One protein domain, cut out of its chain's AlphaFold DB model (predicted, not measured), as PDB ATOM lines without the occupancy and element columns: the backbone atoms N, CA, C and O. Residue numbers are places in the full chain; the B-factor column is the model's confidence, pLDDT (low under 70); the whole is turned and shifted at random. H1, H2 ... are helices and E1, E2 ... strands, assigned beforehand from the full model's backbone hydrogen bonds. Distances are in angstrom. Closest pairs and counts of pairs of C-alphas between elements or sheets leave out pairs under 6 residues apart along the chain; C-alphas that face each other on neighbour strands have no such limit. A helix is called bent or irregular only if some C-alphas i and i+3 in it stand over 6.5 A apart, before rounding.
ATOM      1  N   GLY A 494     -60.158 -14.528  -1.474       78.94
ATOM      2  CA  GLY A 494     -59.554 -15.458  -0.533       78.94
ATOM      3  C   GLY A 494     -60.487 -16.561  -0.045       78.94
ATOM      4  O   GLY A 494     -60.025 -17.669   0.217       78.94
ATOM      5  N   LYS A 495     -61.809 -16.333  -0.018       75.06
ATOM      6  CA  LYS A 495     -62.791 -17.371   0.361       75.06
ATOM      7  C   LYS A 495     -62.788 -18.573  -0.586       75.06
ATOM      8  O   LYS A 495     -63.076 -19.693  -0.167       75.06
ATOM      9  N   ASN A 496     -62.471 -18.344  -1.860       73.81
ATOM     10  CA  ASN A 496     -62.447 -19.383  -2.889       73.81
ATOM     11  C   ASN A 496     -61.033 -19.912  -3.166       73.81
ATOM     12  O   ASN A 496     -60.866 -20.822  -3.981       73.81
ATOM     13  N   TYR A 497     -60.019 -19.384  -2.480       82.56
ATOM     14  CA  TYR A 497     -58.631 -19.787  -2.651       82.56
ATOM     15  C   TYR A 497     -58.318 -21.035  -1.818       82.56
ATOM     16  O   TYR A 497     -57.938 -20.961  -0.652       82.56
ATOM     17  N   LYS A 498     -58.549 -22.210  -2.416       73.19
ATOM     18  CA  LYS A 498     -58.489 -23.508  -1.715       73.19
ATOM     19  C   LYS A 498     -57.132 -24.208  -1.769       73.19
ATOM     20  O   LYS A 498     -56.875 -25.074  -0.943       73.19
ATOM     21  N   THR A 499     -56.293 -23.872  -2.743       80.81
ATOM     22  CA  THR A 499     -55.018 -24.560  -3.002       80.81
ATOM     23  C   THR A 499     -53.877 -23.552  -3.143       80.81
ATOM     24  O   THR A 499     -53.424 -23.307  -4.265       80.81
ATOM     25  N   PRO A 500     -53.443 -22.924  -2.033       85.31
ATOM     26  CA  PRO A 500     -52.180 -22.196  -1.994       85.31
ATOM     27  C   PRO A 500     -50.992 -23.134  -2.285       85.31
ATOM     28  O   PRO A 500     -51.047 -24.305  -1.903       85.31
ATOM     29  N   PRO A 501     -49.918 -22.643  -2.928       88.50
ATOM     30  CA  PRO A 501     -48.691 -23.406  -3.136       88.50
ATOM     31  C   PRO A 501     -48.058 -23.910  -1.827       88.50
ATOM     32  O   PRO A 501     -48.032 -23.203  -0.818       88.50
ATOM     33  N   ASP A 502     -47.521 -25.132  -1.852       87.00
ATOM     34  CA  ASP A 502     -46.915 -25.780  -0.679       87.00
ATOM     35  C   ASP A 502     -45.691 -25.026  -0.145       87.00
ATOM     36  O   ASP A 502     -45.475 -24.961   1.064       87.00
ATOM     37  N   ASP A 503     -44.895 -24.435  -1.033       87.69
ATOM     38  CA  ASP A 503     -43.741 -23.606  -0.689       87.69
ATOM     39  C   ASP A 503     -44.157 -22.306   0.012       87.69
ATOM     40  O   ASP A 503     -43.521 -21.916   0.991       87.69
ATOM     41  N   LEU A 504     -45.260 -21.683  -0.413       89.12
ATOM     42  CA  LEU A 504     -45.855 -20.533   0.267       89.12
ATOM     43  C   LEU A 504     -46.360 -20.911   1.663       89.12
ATOM     44  O   LEU A 504     -46.071 -20.201   2.623       89.12
ATOM     45  N   LEU A 505     -47.061 -22.039   1.805       87.25
ATOM     46  CA  LEU A 505     -47.508 -22.522   3.116       87.25
ATOM     47  C   LEU A 505     -46.330 -22.837   4.043       87.25
ATOM     48  O   LEU A 505     -46.349 -22.446   5.211       87.25
ATOM     49  N   ALA A 506     -45.295 -23.506   3.533       85.56
ATOM     50  CA  ALA A 506     -44.069 -23.784   4.275       85.56
ATOM     51  C   ALA A 506     -43.389 -22.488   4.727       85.56
ATOM     52  O   ALA A 506     -42.978 -22.354   5.880       85.56
ATOM     53  N   PHE A 507     -43.307 -21.507   3.829       87.25
ATOM     54  CA  PHE A 507     -42.707 -20.215   4.117       87.25
ATOM     55  C   PHE A 507     -43.548 -19.401   5.106       87.25
ATOM     56  O   PHE A 507     -42.999 -18.761   5.992       87.25
ATOM     57  N   LEU A 508     -44.871 -19.471   5.069       86.31
ATOM     58  CA  LEU A 508     -45.706 -18.844   6.098       86.31
ATOM     59  C   LEU A 508     -45.699 -19.615   7.433       86.31
ATOM     60  O   LEU A 508     -46.246 -19.129   8.415       86.31
ATOM     61  N   GLY A 509     -45.077 -20.799   7.493       81.00
ATOM     62  CA  GLY A 509     -45.100 -21.664   8.678       81.00
ATOM     63  C   GLY A 509     -46.444 -22.371   8.893       81.00
ATOM     64  O   GLY A 509     -46.697 -22.897   9.971       81.00
ATOM     65  N   LEU A 510     -47.301 -22.412   7.869       76.56
ATOM     66  CA  LEU A 510     -48.669 -22.943   7.921       76.56
ATOM     67  C   LEU A 510     -48.758 -24.447   7.600       76.56
ATOM     68  O   LEU A 510     -49.822 -25.046   7.730       76.56
ATOM     69  N   GLN A 511     -47.653 -25.080   7.190       66.56
ATOM     70  CA  GLN A 511     -47.614 -26.509   6.840       66.56
ATOM     71  C   GLN A 511     -47.655 -27.449   8.062       66.56
ATOM     72  O   GLN A 511     -47.938 -28.638   7.909       66.56
ATOM     73  N   THR A 512     -47.392 -26.945   9.276       52.31
ATOM     74  CA  THR A 512     -47.323 -27.758  10.500       52.31
ATOM     75  C   THR A 512     -48.195 -27.196  11.630       52.31
ATOM     76  O   THR A 512     -47.798 -26.246  12.294       52.31
ATOM     77  N   ASN A 513     -49.304 -27.900  11.902       46.94
ATOM     78  CA  ASN A 513     -50.145 -27.933  13.117       46.94
ATOM     79  C   ASN A 513     -51.493 -27.189  13.126       46.94
ATOM     80  O   ASN A 513     -51.582 -25.983  13.301       46.94
ATOM     81  N   LEU A 514     -52.537 -28.022  13.171       48.66
ATOM     82  CA  LEU A 514     -53.653 -28.116  14.133       48.66
ATOM     83  C   LEU A 514     -53.596 -27.362  15.491       48.66
ATOM     84  O   LEU A 514     -54.535 -27.520  16.260       48.66
ATOM     85  N   ASN A 515     -52.579 -26.560  15.817       46.16
ATOM     86  CA  ASN A 515     -52.514 -25.772  17.051       46.16
ATOM     87  C   ASN A 515     -51.956 -24.374  16.740       46.16
ATOM     88  O   ASN A 515     -50.762 -24.206  16.507       46.16
ATOM     89  N   ASN A 516     -52.867 -23.400  16.735       50.41
ATOM     90  CA  ASN A 516     -52.708 -21.994  16.357       50.41
ATOM     91  C   ASN A 516     -51.682 -21.207  17.200       50.41
ATOM     92  O   ASN A 516     -52.075 -20.377  18.019       50.41
ATOM     93  N   HIS A 517     -50.384 -21.387  16.972       50.72
ATOM     94  CA  HIS A 517     -49.398 -20.371  17.349       50.72
ATOM     95  C   HIS A 517     -48.409 -20.133  16.210       50.72
ATOM     96  O   HIS A 517     -47.478 -20.905  15.998       50.72
ATOM     97  N   ILE A 518     -48.655 -19.048  15.476       58.66
ATOM     98  CA  ILE A 518     -47.697 -18.433  14.560       58.66
ATOM     99  C   ILE A 518     -46.695 -17.676  15.438       58.66
ATOM    100  O   ILE A 518     -47.097 -16.879  16.280       58.66
ATOM    101  N   ASP A 519     -45.400 -17.942  15.275       60.31
ATOM    102  CA  ASP A 519     -44.364 -17.107  15.880       60.31
ATOM    103  C   ASP A 519     -44.324 -15.776  15.115       60.31
ATOM    104  O   ASP A 519     -43.838 -15.727  13.982       60.31
ATOM    105  N   GLU A 520     -44.873 -14.709  15.702       56.31
ATOM    106  CA  GLU A 520     -44.937 -13.358  15.115       56.31
ATOM    107  C   GLU A 520     -43.558 -12.855  14.666       56.31
ATOM    108  O   GLU A 520     -43.443 -12.170  13.651       56.31
ATOM    109  N   THR A 521     -42.481 -13.276  15.341       56.53
ATOM    110  CA  THR A 521     -41.105 -12.899  14.975       56.53
ATOM    111  C   THR A 521     -40.613 -13.553  13.679       56.53
ATOM    112  O   THR A 521     -39.550 -13.204  13.160       56.53
ATOM    113  N   SER A 522     -41.397 -14.483  13.127       70.50
ATOM    114  CA  SER A 522     -41.101 -15.219  11.902       70.50
ATOM    115  C   SER A 522     -41.938 -14.781  10.694       70.50
ATOM    116  O   SER A 522     -41.657 -15.255   9.593       70.50
ATOM    117  N   LEU A 523     -42.929 -13.893  10.832       81.00
ATOM    118  CA  LEU A 523     -43.784 -13.505   9.702       81.00
ATOM    119  C   LEU A 523     -42.997 -12.732   8.622       81.00
ATOM    120  O   LEU A 523     -42.202 -11.846   8.943       81.00
ATOM    121  N   PRO A 524     -43.167 -13.066   7.328       89.19
ATOM    122  CA  PRO A 524     -42.467 -12.369   6.261       89.19
ATOM    123  C   PRO A 524     -43.122 -11.029   5.908       89.19
ATOM    124  O   PRO A 524     -44.341 -10.891   5.907       89.19
ATOM    125  N   ILE A 525     -42.300 -10.065   5.499       91.56
ATOM    126  CA  ILE A 525     -42.751  -8.787   4.944       91.56
ATOM    127  C   ILE A 525     -43.222  -9.011   3.504       91.56
ATOM    128  O   ILE A 525     -42.473  -9.535   2.679       91.56
ATOM    129  N   PHE A 526     -44.433  -8.576   3.166       92.00
ATOM    130  CA  PHE A 526     -44.875  -8.541   1.774       92.00
ATOM    131  C   PHE A 526     -44.327  -7.304   1.056       92.00
ATOM    132  O   PHE A 526     -44.506  -6.174   1.508       92.00
ATOM    133  N   ILE A 527     -43.681  -7.518  -0.088       91.31
ATOM    134  CA  ILE A 527     -43.143  -6.470  -0.953       91.31
ATOM    135  C   ILE A 527     -43.699  -6.688  -2.357       91.31
ATOM    136  O   ILE A 527     -43.246  -7.559  -3.102       91.31
ATOM    137  N   GLY A 528     -44.670  -5.861  -2.729       88.12
ATOM    138  CA  GLY A 528     -45.268  -5.857  -4.055       88.12
ATOM    139  C   GLY A 528     -45.613  -4.438  -4.478       88.12
ATOM    140  O   GLY A 528     -46.202  -3.682  -3.713       88.12
ATOM    141  N   PHE A 529     -45.247  -4.079  -5.704       78.62
ATOM    142  CA  PHE A 529     -45.513  -2.749  -6.267       78.62
ATOM    143  C   PHE A 529     -46.548  -2.782  -7.400       78.62
ATOM    144  O   PHE A 529     -46.754  -1.786  -8.093       78.62
ATOM    145  N   GLY A 530     -47.180  -3.941  -7.615       73.56
ATOM    146  CA  GLY A 530     -48.050  -4.173  -8.763       73.56
ATOM    147  C   GLY A 530     -47.310  -4.005 -10.093       73.56
ATOM    148  O   GLY A 530     -46.093  -4.166 -10.184       73.56
ATOM    149  N   SER A 531     -48.054  -3.680 -11.149       59.78
ATOM    150  CA  SER A 531     -47.499  -3.422 -12.480       59.78
ATOM    151  C   SER A 531     -46.777  -2.067 -12.524       59.78
ATOM    152  O   SER A 531     -47.358  -1.059 -12.927       59.78
ATOM    153  N   ILE A 532     -45.503  -2.021 -12.121       60.53
ATOM    154  CA  ILE A 532     -44.661  -0.829 -12.294       60.53
ATOM    155  C   ILE A 532     -44.319  -0.667 -13.782       60.53
ATOM    156  O   ILE A 532     -43.596  -1.479 -14.356       60.53
ATOM    157  N   ILE A 533     -44.762   0.432 -14.393       52.53
ATOM    158  CA  ILE A 533     -44.343   0.851 -15.736       52.53
ATOM    159  C   ILE A 533     -43.455   2.094 -15.591       52.53
ATOM    160  O   ILE A 533     -43.861   3.067 -14.966       52.53
ATOM    161  N   GLY A 534     -42.257   2.087 -16.184       54.28
ATOM    162  CA  GLY A 534     -41.433   3.297 -16.348       54.28
ATOM    163  C   GLY A 534     -40.329   3.548 -15.310       54.28
ATOM    164  O   GLY A 534     -39.544   4.474 -15.502       54.28
ATOM    165  N   HIS A 535     -40.202   2.728 -14.262       63.62
ATOM    166  CA  HIS A 535     -39.048   2.762 -13.352       63.62
ATOM    167  C   HIS A 535     -38.030   1.661 -13.681       63.62
ATOM    168  O   HIS A 535     -38.377   0.632 -14.258       63.62
ATOM    169  N   ASP A 536     -36.770   1.874 -13.292       74.50
ATOM    170  CA  ASP A 536     -35.713   0.861 -13.362       74.50
ATOM    171  C   ASP A 536     -35.991  -0.244 -12.325       74.50
ATOM    172  O   ASP A 536     -35.567  -0.169 -11.166       74.50
ATOM    173  N   SER A 537     -36.774  -1.241 -12.742       78.19
ATOM    174  CA  SER A 537     -37.193  -2.375 -11.913       78.19
ATOM    175  C   SER A 537     -36.000  -3.173 -11.387       78.19
ATOM    176  O   SER A 537     -36.041  -3.631 -10.247       78.19
ATOM    177  N   HIS A 538     -34.917  -3.276 -12.161       81.75
ATOM    178  CA  HIS A 538     -33.690  -3.954 -11.746       81.75
ATOM    179  C   HIS A 538     -32.990  -3.211 -10.615       81.75
ATOM    180  O   HIS A 538     -32.588  -3.831  -9.632       81.75
ATOM    181  N   ARG A 539     -32.873  -1.883 -10.713       86.94
ATOM    182  CA  ARG A 539     -32.292  -1.078  -9.634       86.94
ATOM    183  C   ARG A 539     -33.139  -1.123  -8.364       86.94
ATOM    184  O   ARG A 539     -32.577  -1.226  -7.277       86.94
ATOM    185  N   LEU A 540     -34.466  -1.036  -8.482       87.75
ATOM    186  CA  LEU A 540     -35.365  -1.146  -7.329       87.75
ATOM    187  C   LEU A 540     -35.215  -2.513  -6.649       87.75
ATOM    188  O   LEU A 540     -35.066  -2.584  -5.430       87.75
ATOM    189  N   LEU A 541     -35.184  -3.581  -7.445       87.44
ATOM    190  CA  LEU A 541     -34.970  -4.940  -6.967       87.44
ATOM    191  C   LEU A 541     -33.612  -5.102  -6.270       87.44
ATOM    192  O   LEU A 541     -33.561  -5.661  -5.179       87.44
ATOM    193  N   ASP A 542     -32.525  -4.579  -6.841       89.00
ATOM    194  CA  ASP A 542     -31.187  -4.623  -6.231       89.00
ATOM    195  C   ASP A 542     -31.154  -3.926  -4.861       89.00
ATOM    196  O   ASP A 542     -30.570  -4.446  -3.909       89.00
ATOM    197  N   ILE A 543     -31.836  -2.783  -4.726       91.00
ATOM    198  CA  ILE A 543     -31.987  -2.090  -3.438       91.00
ATOM    199  C   ILE A 543     -32.736  -2.979  -2.437       91.00
ATOM    200  O   ILE A 543     -32.249  -3.173  -1.325       91.00
ATOM    201  N   ILE A 544     -33.874  -3.555  -2.837       91.00
ATOM    202  CA  ILE A 544     -34.685  -4.432  -1.978       91.00
ATOM    203  C   ILE A 544     -33.869  -5.641  -1.508       91.00
ATOM    204  O   ILE A 544     -33.812  -5.916  -0.309       91.00
ATOM    205  N   LEU A 545     -33.187  -6.334  -2.425       90.56
ATOM    206  CA  LEU A 545     -32.379  -7.511  -2.104       90.56
ATOM    207  C   LEU A 545     -31.228  -7.163  -1.151       90.56
ATOM    208  O   LEU A 545     -31.026  -7.865  -0.159       90.56
ATOM    209  N   LYS A 546     -30.513  -6.056  -1.388       91.44
ATOM    210  CA  LYS A 546     -29.445  -5.584  -0.489       91.44
ATOM    211  C   LYS A 546     -29.973  -5.257   0.906       91.44
ATOM    212  O   LYS A 546     -29.347  -5.651   1.890       91.44
ATOM    213  N   SER A 547     -31.119  -4.585   1.006       93.06
ATOM    214  CA  SER A 547     -31.750  -4.267   2.292       93.06
ATOM    215  C   SER A 547     -32.185  -5.525   3.048       93.06
ATOM    216  O   SER A 547     -31.926  -5.637   4.247       93.06
ATOM    217  N   LEU A 548     -32.778  -6.505   2.363       91.56
ATOM    218  CA  LEU A 548     -33.180  -7.779   2.970       91.56
ATOM    219  C   LEU A 548     -31.974  -8.606   3.429       91.56
ATOM    220  O   LEU A 548     -32.004  -9.190   4.509       91.56
ATOM    221  N   MET A 549     -30.879  -8.607   2.664       89.06
ATOM    222  CA  MET A 549     -29.631  -9.263   3.067       89.06
ATOM    223  C   MET A 549     -28.985  -8.620   4.300       89.06
ATOM    224  O   MET A 549     -28.424  -9.329   5.130       89.06
ATOM    225  N   GLN A 550     -29.032  -7.291   4.419       90.88
ATOM    226  CA  GLN A 550     -28.449  -6.570   5.556       90.88
ATOM    227  C   GLN A 550     -29.269  -6.720   6.839       90.88
ATOM    228  O   GLN A 550     -28.703  -6.751   7.929       90.88
ATOM    229  N   THR A 551     -30.592  -6.785   6.711       90.62
ATOM    230  CA  THR A 551     -31.513  -6.849   7.853       90.62
ATOM    231  C   THR A 551     -31.817  -8.274   8.301       90.62
ATOM    232  O   THR A 551     -32.136  -8.486   9.465       90.62
ATOM    233  N   GLY A 552     -31.722  -9.251   7.396       86.31
ATOM    234  CA  GLY A 552     -32.077 -10.642   7.667       86.31
ATOM    235  C   GLY A 552     -33.585 -10.909   7.719       86.31
ATOM    236  O   GLY A 552     -33.975 -12.035   8.024       86.31
ATOM    237  N   TYR A 553     -34.434  -9.920   7.405       89.44
ATOM    238  CA  TYR A 553     -35.883 -10.114   7.368       89.44
ATOM    239  C   TYR A 553     -36.292 -11.144   6.318       89.44
ATOM    240  O   TYR A 553     -35.664 -11.292   5.263       89.44
ATOM    241  N   ARG A 554     -37.391 -11.839   6.610       90.81
ATOM    242  CA  ARG A 554     -38.060 -12.716   5.656       90.81
ATOM    243  C   ARG A 554     -38.983 -11.884   4.774       90.81
ATOM    244  O   ARG A 554     -39.630 -10.976   5.287       90.81
ATOM    245  N   ALA A 555     -39.065 -12.178   3.480       92.38
ATOM    246  CA  ALA A 555     -39.914 -11.417   2.568       92.38
ATOM    247  C   ALA A 555     -40.629 -12.279   1.525       92.38
ATOM    248  O   ALA A 555     -40.053 -13.220   0.977       92.38
ATOM    249  N   LEU A 556     -41.870 -11.899   1.228       92.19
ATOM    250  CA  LEU A 556     -42.621 -12.325   0.054       92.19
ATOM    251  C   LEU A 556     -42.474 -11.250  -1.023       92.19
ATOM    252  O   LEU A 556     -42.818 -10.094  -0.787       92.19
ATOM    253  N   LEU A 557     -41.969 -11.617  -2.194       90.88
ATOM    254  CA  LEU A 557     -41.718 -10.692  -3.295       90.88
ATOM    255  C   LEU A 557     -42.721 -10.940  -4.429       90.88
ATOM    256  O   LEU A 557     -42.729 -12.024  -5.008       90.88
ATOM    257  N   SER A 558     -43.522  -9.930  -4.774       88.75
ATOM    258  CA  SER A 558     -44.524  -9.992  -5.848       88.75
ATOM    259  C   SER A 558     -44.269  -8.928  -6.925       88.75
ATOM    260  O   SER A 558     -43.893  -7.795  -6.621       88.75
ATOM    261  N   GLY A 559     -44.483  -9.280  -8.197       79.31
ATOM    262  CA  GLY A 559     -44.426  -8.335  -9.324       79.31
ATOM    263  C   GLY A 559     -43.029  -8.019  -9.876       79.31
ATOM    264  O   GLY A 559     -42.881  -7.062 -10.631       79.31
ATOM    265  N   PHE A 560     -42.007  -8.812  -9.535       79.00
ATOM    266  CA  PHE A 560     -40.646  -8.655 -10.060       79.00
ATOM    267  C   PHE A 560     -40.253  -9.799 -10.997       79.00
ATOM    268  O   PHE A 560     -40.426 -10.978 -10.675       79.00
ATOM    269  N   ASP A 561     -39.654  -9.448 -12.134       76.25
ATOM    270  CA  ASP A 561     -39.087 -10.418 -13.066       76.25
ATOM    271  C   ASP A 561     -37.676 -10.830 -12.616       76.25
ATOM    272  O   ASP A 561     -36.667 -10.216 -12.968       76.25
ATOM    273  N   ILE A 562     -37.626 -11.828 -11.733       78.38
ATOM    274  CA  ILE A 562     -36.397 -12.445 -11.227       78.38
ATOM    275  C   ILE A 562     -36.501 -13.971 -11.262       78.38
ATOM    276  O   ILE A 562     -37.565 -14.536 -10.993       78.38
ATOM    277  N   ASP A 563     -35.381 -14.622 -11.575       77.44
ATOM    278  CA  ASP A 563     -35.220 -16.068 -11.462       77.44
ATOM    279  C   ASP A 563     -35.191 -16.480  -9.983       77.44
ATOM    280  O   ASP A 563     -34.304 -16.085  -9.221       77.44
ATOM    281  N   SER A 564     -36.175 -17.282  -9.581       74.69
ATOM    282  CA  SER A 564     -36.337 -17.756  -8.207       74.69
ATOM    283  C   SER A 564     -35.187 -18.656  -7.746       74.69
ATOM    284  O   SER A 564     -34.932 -18.732  -6.546       74.69
ATOM    285  N   ASN A 565     -34.440 -19.275  -8.667       70.56
ATOM    286  CA  ASN A 565     -33.360 -20.213  -8.333       70.56
ATOM    287  C   ASN A 565     -32.160 -19.566  -7.624       70.56
ATOM    288  O   ASN A 565     -31.359 -20.268  -7.007       70.56
ATOM    289  N   HIS A 566     -32.029 -18.241  -7.704       74.88
ATOM    290  CA  HIS A 566     -30.903 -17.494  -7.141       74.88
ATOM    291  C   HIS A 566     -31.291 -16.635  -5.927       74.88
ATOM    292  O   HIS A 566     -30.465 -15.863  -5.433       74.88
ATOM    293  N   LEU A 567     -32.529 -16.750  -5.438       84.50
ATOM    294  CA  LEU A 567     -32.988 -15.975  -4.291       84.50
ATOM    295  C   LEU A 567     -32.482 -16.572  -2.962       84.50
ATOM    296  O   LEU A 567     -32.476 -17.792  -2.779       84.50
ATOM    297  N   PRO A 568     -32.059 -15.726  -2.004       84.31
ATOM    298  CA  PRO A 568     -31.775 -16.149  -0.636       84.31
ATOM    299  C   PRO A 568     -32.954 -16.888   0.011       84.31
ATOM    300  O   PRO A 568     -34.108 -16.558  -0.234       84.31
ATOM    301  N   LYS A 569     -32.678 -17.830   0.926       85.31
ATOM    302  CA  LYS A 569     -33.713 -18.634   1.616       85.31
ATOM    303  C   LYS A 569     -34.734 -17.815   2.413       85.31
ATOM    304  O   LYS A 569     -35.812 -18.315   2.710       85.31
ATOM    305  N   ASN A 570     -34.388 -16.592   2.808       87.25
ATOM    306  CA  ASN A 570     -35.288 -15.669   3.496       87.25
ATOM    307  C   ASN A 570     -36.198 -14.891   2.531       87.25
ATOM    308  O   ASN A 570     -36.964 -14.052   2.988       87.25
ATOM    309  N   ILE A 571     -36.147 -15.144   1.223       90.81
ATOM    310  CA  ILE A 571     -36.959 -14.452   0.220       90.81
ATOM    311  C   ILE A 571     -37.698 -15.494  -0.610       90.81
ATOM    312  O   ILE A 571     -37.074 -16.356  -1.225       90.81
ATOM    313  N   LEU A 572     -39.022 -15.392  -0.660       90.56
ATOM    314  CA  LEU A 572     -39.853 -16.207  -1.538       90.56
ATOM    315  C   LEU A 572     -40.508 -15.306  -2.583       90.56
ATOM    316  O   LEU A 572     -41.219 -14.360  -2.247       90.56
ATOM    317  N   LYS A 573     -40.266 -15.602  -3.861       90.38
ATOM    318  CA  LYS A 573     -41.018 -14.995  -4.959       90.38
ATOM    319  C   LYS A 573     -42.391 -15.652  -5.022       90.38
ATOM    320  O   LYS A 573     -42.477 -16.875  -5.041       90.38
ATOM    321  N   ILE A 574     -43.430 -14.835  -5.087       89.62
ATOM    322  CA  ILE A 574     -44.810 -15.280  -5.250       89.62
ATOM    323  C   ILE A 574     -45.387 -14.705  -6.537       89.62
ATOM    324  O   ILE A 574     -45.102 -13.566  -6.919       89.62
ATOM    325  N   ASP A 575     -46.210 -15.516  -7.188       83.88
ATOM    326  CA  ASP A 575     -47.056 -15.060  -8.280       83.88
ATOM    327  C   ASP A 575     -48.300 -14.347  -7.721       83.88
ATOM    328  O   ASP A 575     -48.383 -14.011  -6.536       83.88
ATOM    329  N   ASP A 576     -49.262 -14.063  -8.591       81.62
ATOM    330  CA  ASP A 576     -50.513 -13.425  -8.206       81.62
ATOM    331  C   ASP A 576     -51.308 -14.304  -7.225       81.62
ATOM    332  O   ASP A 576     -51.738 -15.411  -7.562       81.62
ATOM    333  N   ILE A 577     -51.502 -13.797  -6.007       86.69
ATOM    334  CA  ILE A 577     -52.266 -14.449  -4.942       86.69
ATOM    335  C   ILE A 577     -53.303 -13.484  -4.359       86.69
ATOM    336  O   ILE A 577     -53.048 -12.280  -4.292       86.69
ATOM    337  N   PRO A 578     -54.467 -13.980  -3.899       88.06
ATOM    338  CA  PRO A 578     -55.466 -13.130  -3.257       88.06
ATOM    339  C   PRO A 578     -54.905 -12.450  -2.002       88.06
ATOM    340  O   PRO A 578     -54.561 -13.113  -1.022       88.06
ATOM    341  N   HIS A 579     -54.807 -11.119  -2.023       88.06
ATOM    342  CA  HIS A 579     -54.261 -10.351  -0.899       88.06
ATOM    343  C   HIS A 579     -55.137 -10.436   0.355       88.06
ATOM    344  O   HIS A 579     -54.612 -10.412   1.461       88.06
ATOM    345  N   ASP A 580     -56.453 -10.588   0.204       86.69
ATOM    346  CA  ASP A 580     -57.373 -10.806   1.324       86.69
ATOM    347  C   ASP A 580     -57.144 -12.159   2.017       86.69
ATOM    348  O   ASP A 580     -57.326 -12.264   3.226       86.69
ATOM    349  N   TRP A 581     -56.677 -13.179   1.286       89.25
ATOM    350  CA  TRP A 581     -56.203 -14.427   1.889       89.25
ATOM    351  C   TRP A 581     -54.819 -14.279   2.519       89.25
ATOM    352  O   TRP A 581     -54.569 -14.856   3.571       89.25
ATOM    353  N   LEU A 582     -53.899 -13.553   1.885       89.12
ATOM    354  CA  LEU A 582     -52.533 -13.441   2.396       89.12
ATOM    355  C   LEU A 582     -52.470 -12.603   3.676       89.12
ATOM    356  O   LEU A 582     -51.851 -13.009   4.656       89.12
ATOM    357  N   PHE A 583     -53.102 -11.430   3.668       88.88
ATOM    358  CA  PHE A 583     -52.991 -10.460   4.756       88.88
ATOM    359  C   PHE A 583     -53.832 -10.810   5.980       88.88
ATOM    360  O   PHE A 583     -53.621 -10.210   7.022       88.88
ATOM    361  N   GLN A 584     -54.696 -11.829   5.921       83.94
ATOM    362  CA  GLN A 584     -55.376 -12.330   7.124       83.94
ATOM    363  C   GLN A 584     -54.407 -12.941   8.158       83.94
ATOM    364  O   GLN A 584     -54.799 -13.161   9.300       83.94
ATOM    365  N   TYR A 585     -53.173 -13.264   7.747       77.81
ATOM    366  CA  TYR A 585     -52.125 -13.821   8.609       77.81
ATOM    367  C   TYR A 585     -51.109 -12.772   9.088       77.81
ATOM    368  O   TYR A 585     -50.174 -13.131   9.802       77.81
TER     369      TYR A 585
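What this domain is: This is residues 494 to 585 of the 587 residues of a protein of Adineta steineri (UniProt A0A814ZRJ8). A small three-stranded sheet, E1, E2 and E3, sits in the middle, with the short helix H1 over E3 and the long helix H2 grazing the sheet. H2 lies toward one end of the longest axis and H1 and H3 toward the other, where the loop of residues 511 to 521 reaches farther out. The printed part has 92 residues with three named helices and three named strands, in the order H1 E1 H2 E2 E3 H3; the sheet runs E1 E2 E3 and is parallel. The class is mixed, helices and strands, with 41 residues in named elements, under half. The whole is compact, with a radius of gyration of the C-alphas of 14.0 A and spans of 43 by 30 by 21 A.

How they stand to each other: H1, residues 502 to 508, is on the sheet of E1, residues 525 to 528, E2, residues 555 to 558, and E3, residues 571 to 574. H1 lies over E3 at a height over the sheet of 9.8 A, with a local plane fitted to only just enough C-alphas, 6. On the local plane it stands at 51 degrees to E3, slantwise to the strands; their closest C-alphas, those of Phe 507 and Leu 572, are 7.5 A apart. E1 and E2 are parallel at 15 degrees, with N 527 and O 556 within hydrogen-bond range at 2.8 A. H2, residues 537 to 551, only grazes the sheet, with its residues 541 to 549; its closest C-alphas to E2 are those of Leu 548 and Ala 555, 7.7 A apart. E1, H2 and E2 form a strand-helix-strand unit, two parallel neighbour strands with a helix between them along the chain, and its crossover is right-handed. E2 and E3 are parallel at 30 degrees, with N 557 and O 572 at 2.8 A. H3, residues 579 to 585, is not on the sheet, and is apart from H1 and H2. Every O i to N i+4 pair is within hydrogen-bond range in H1 and H2; in H3 1 of 3 is, beside 2 of 4 O i to N i+3 pairs.

Where its parts are: H1 begins at C-alpha 502, (-46.915, -25.780, -0.679). H2 is 21.0 A from first to last C-alpha and begins at (-37.193, -2.375, -11.913). H3 is 10.3 A long and ends at C-alpha 585, (-52.125, -13.821, 8.609); it is neither bent nor irregular, but only just: C-alphas 582 and 585 are 6.2 A apart.

The domain as a whole: The two C-alphas farthest apart, those of Asn 515 and Gly 534, are 45.6 A apart. The printed part has no cut. The links H1 to E1 and E2 to E3 are long. The mean pLDDT of the printed part is 79.8, and residues 511 to 521 and 531 to 535 are under 70.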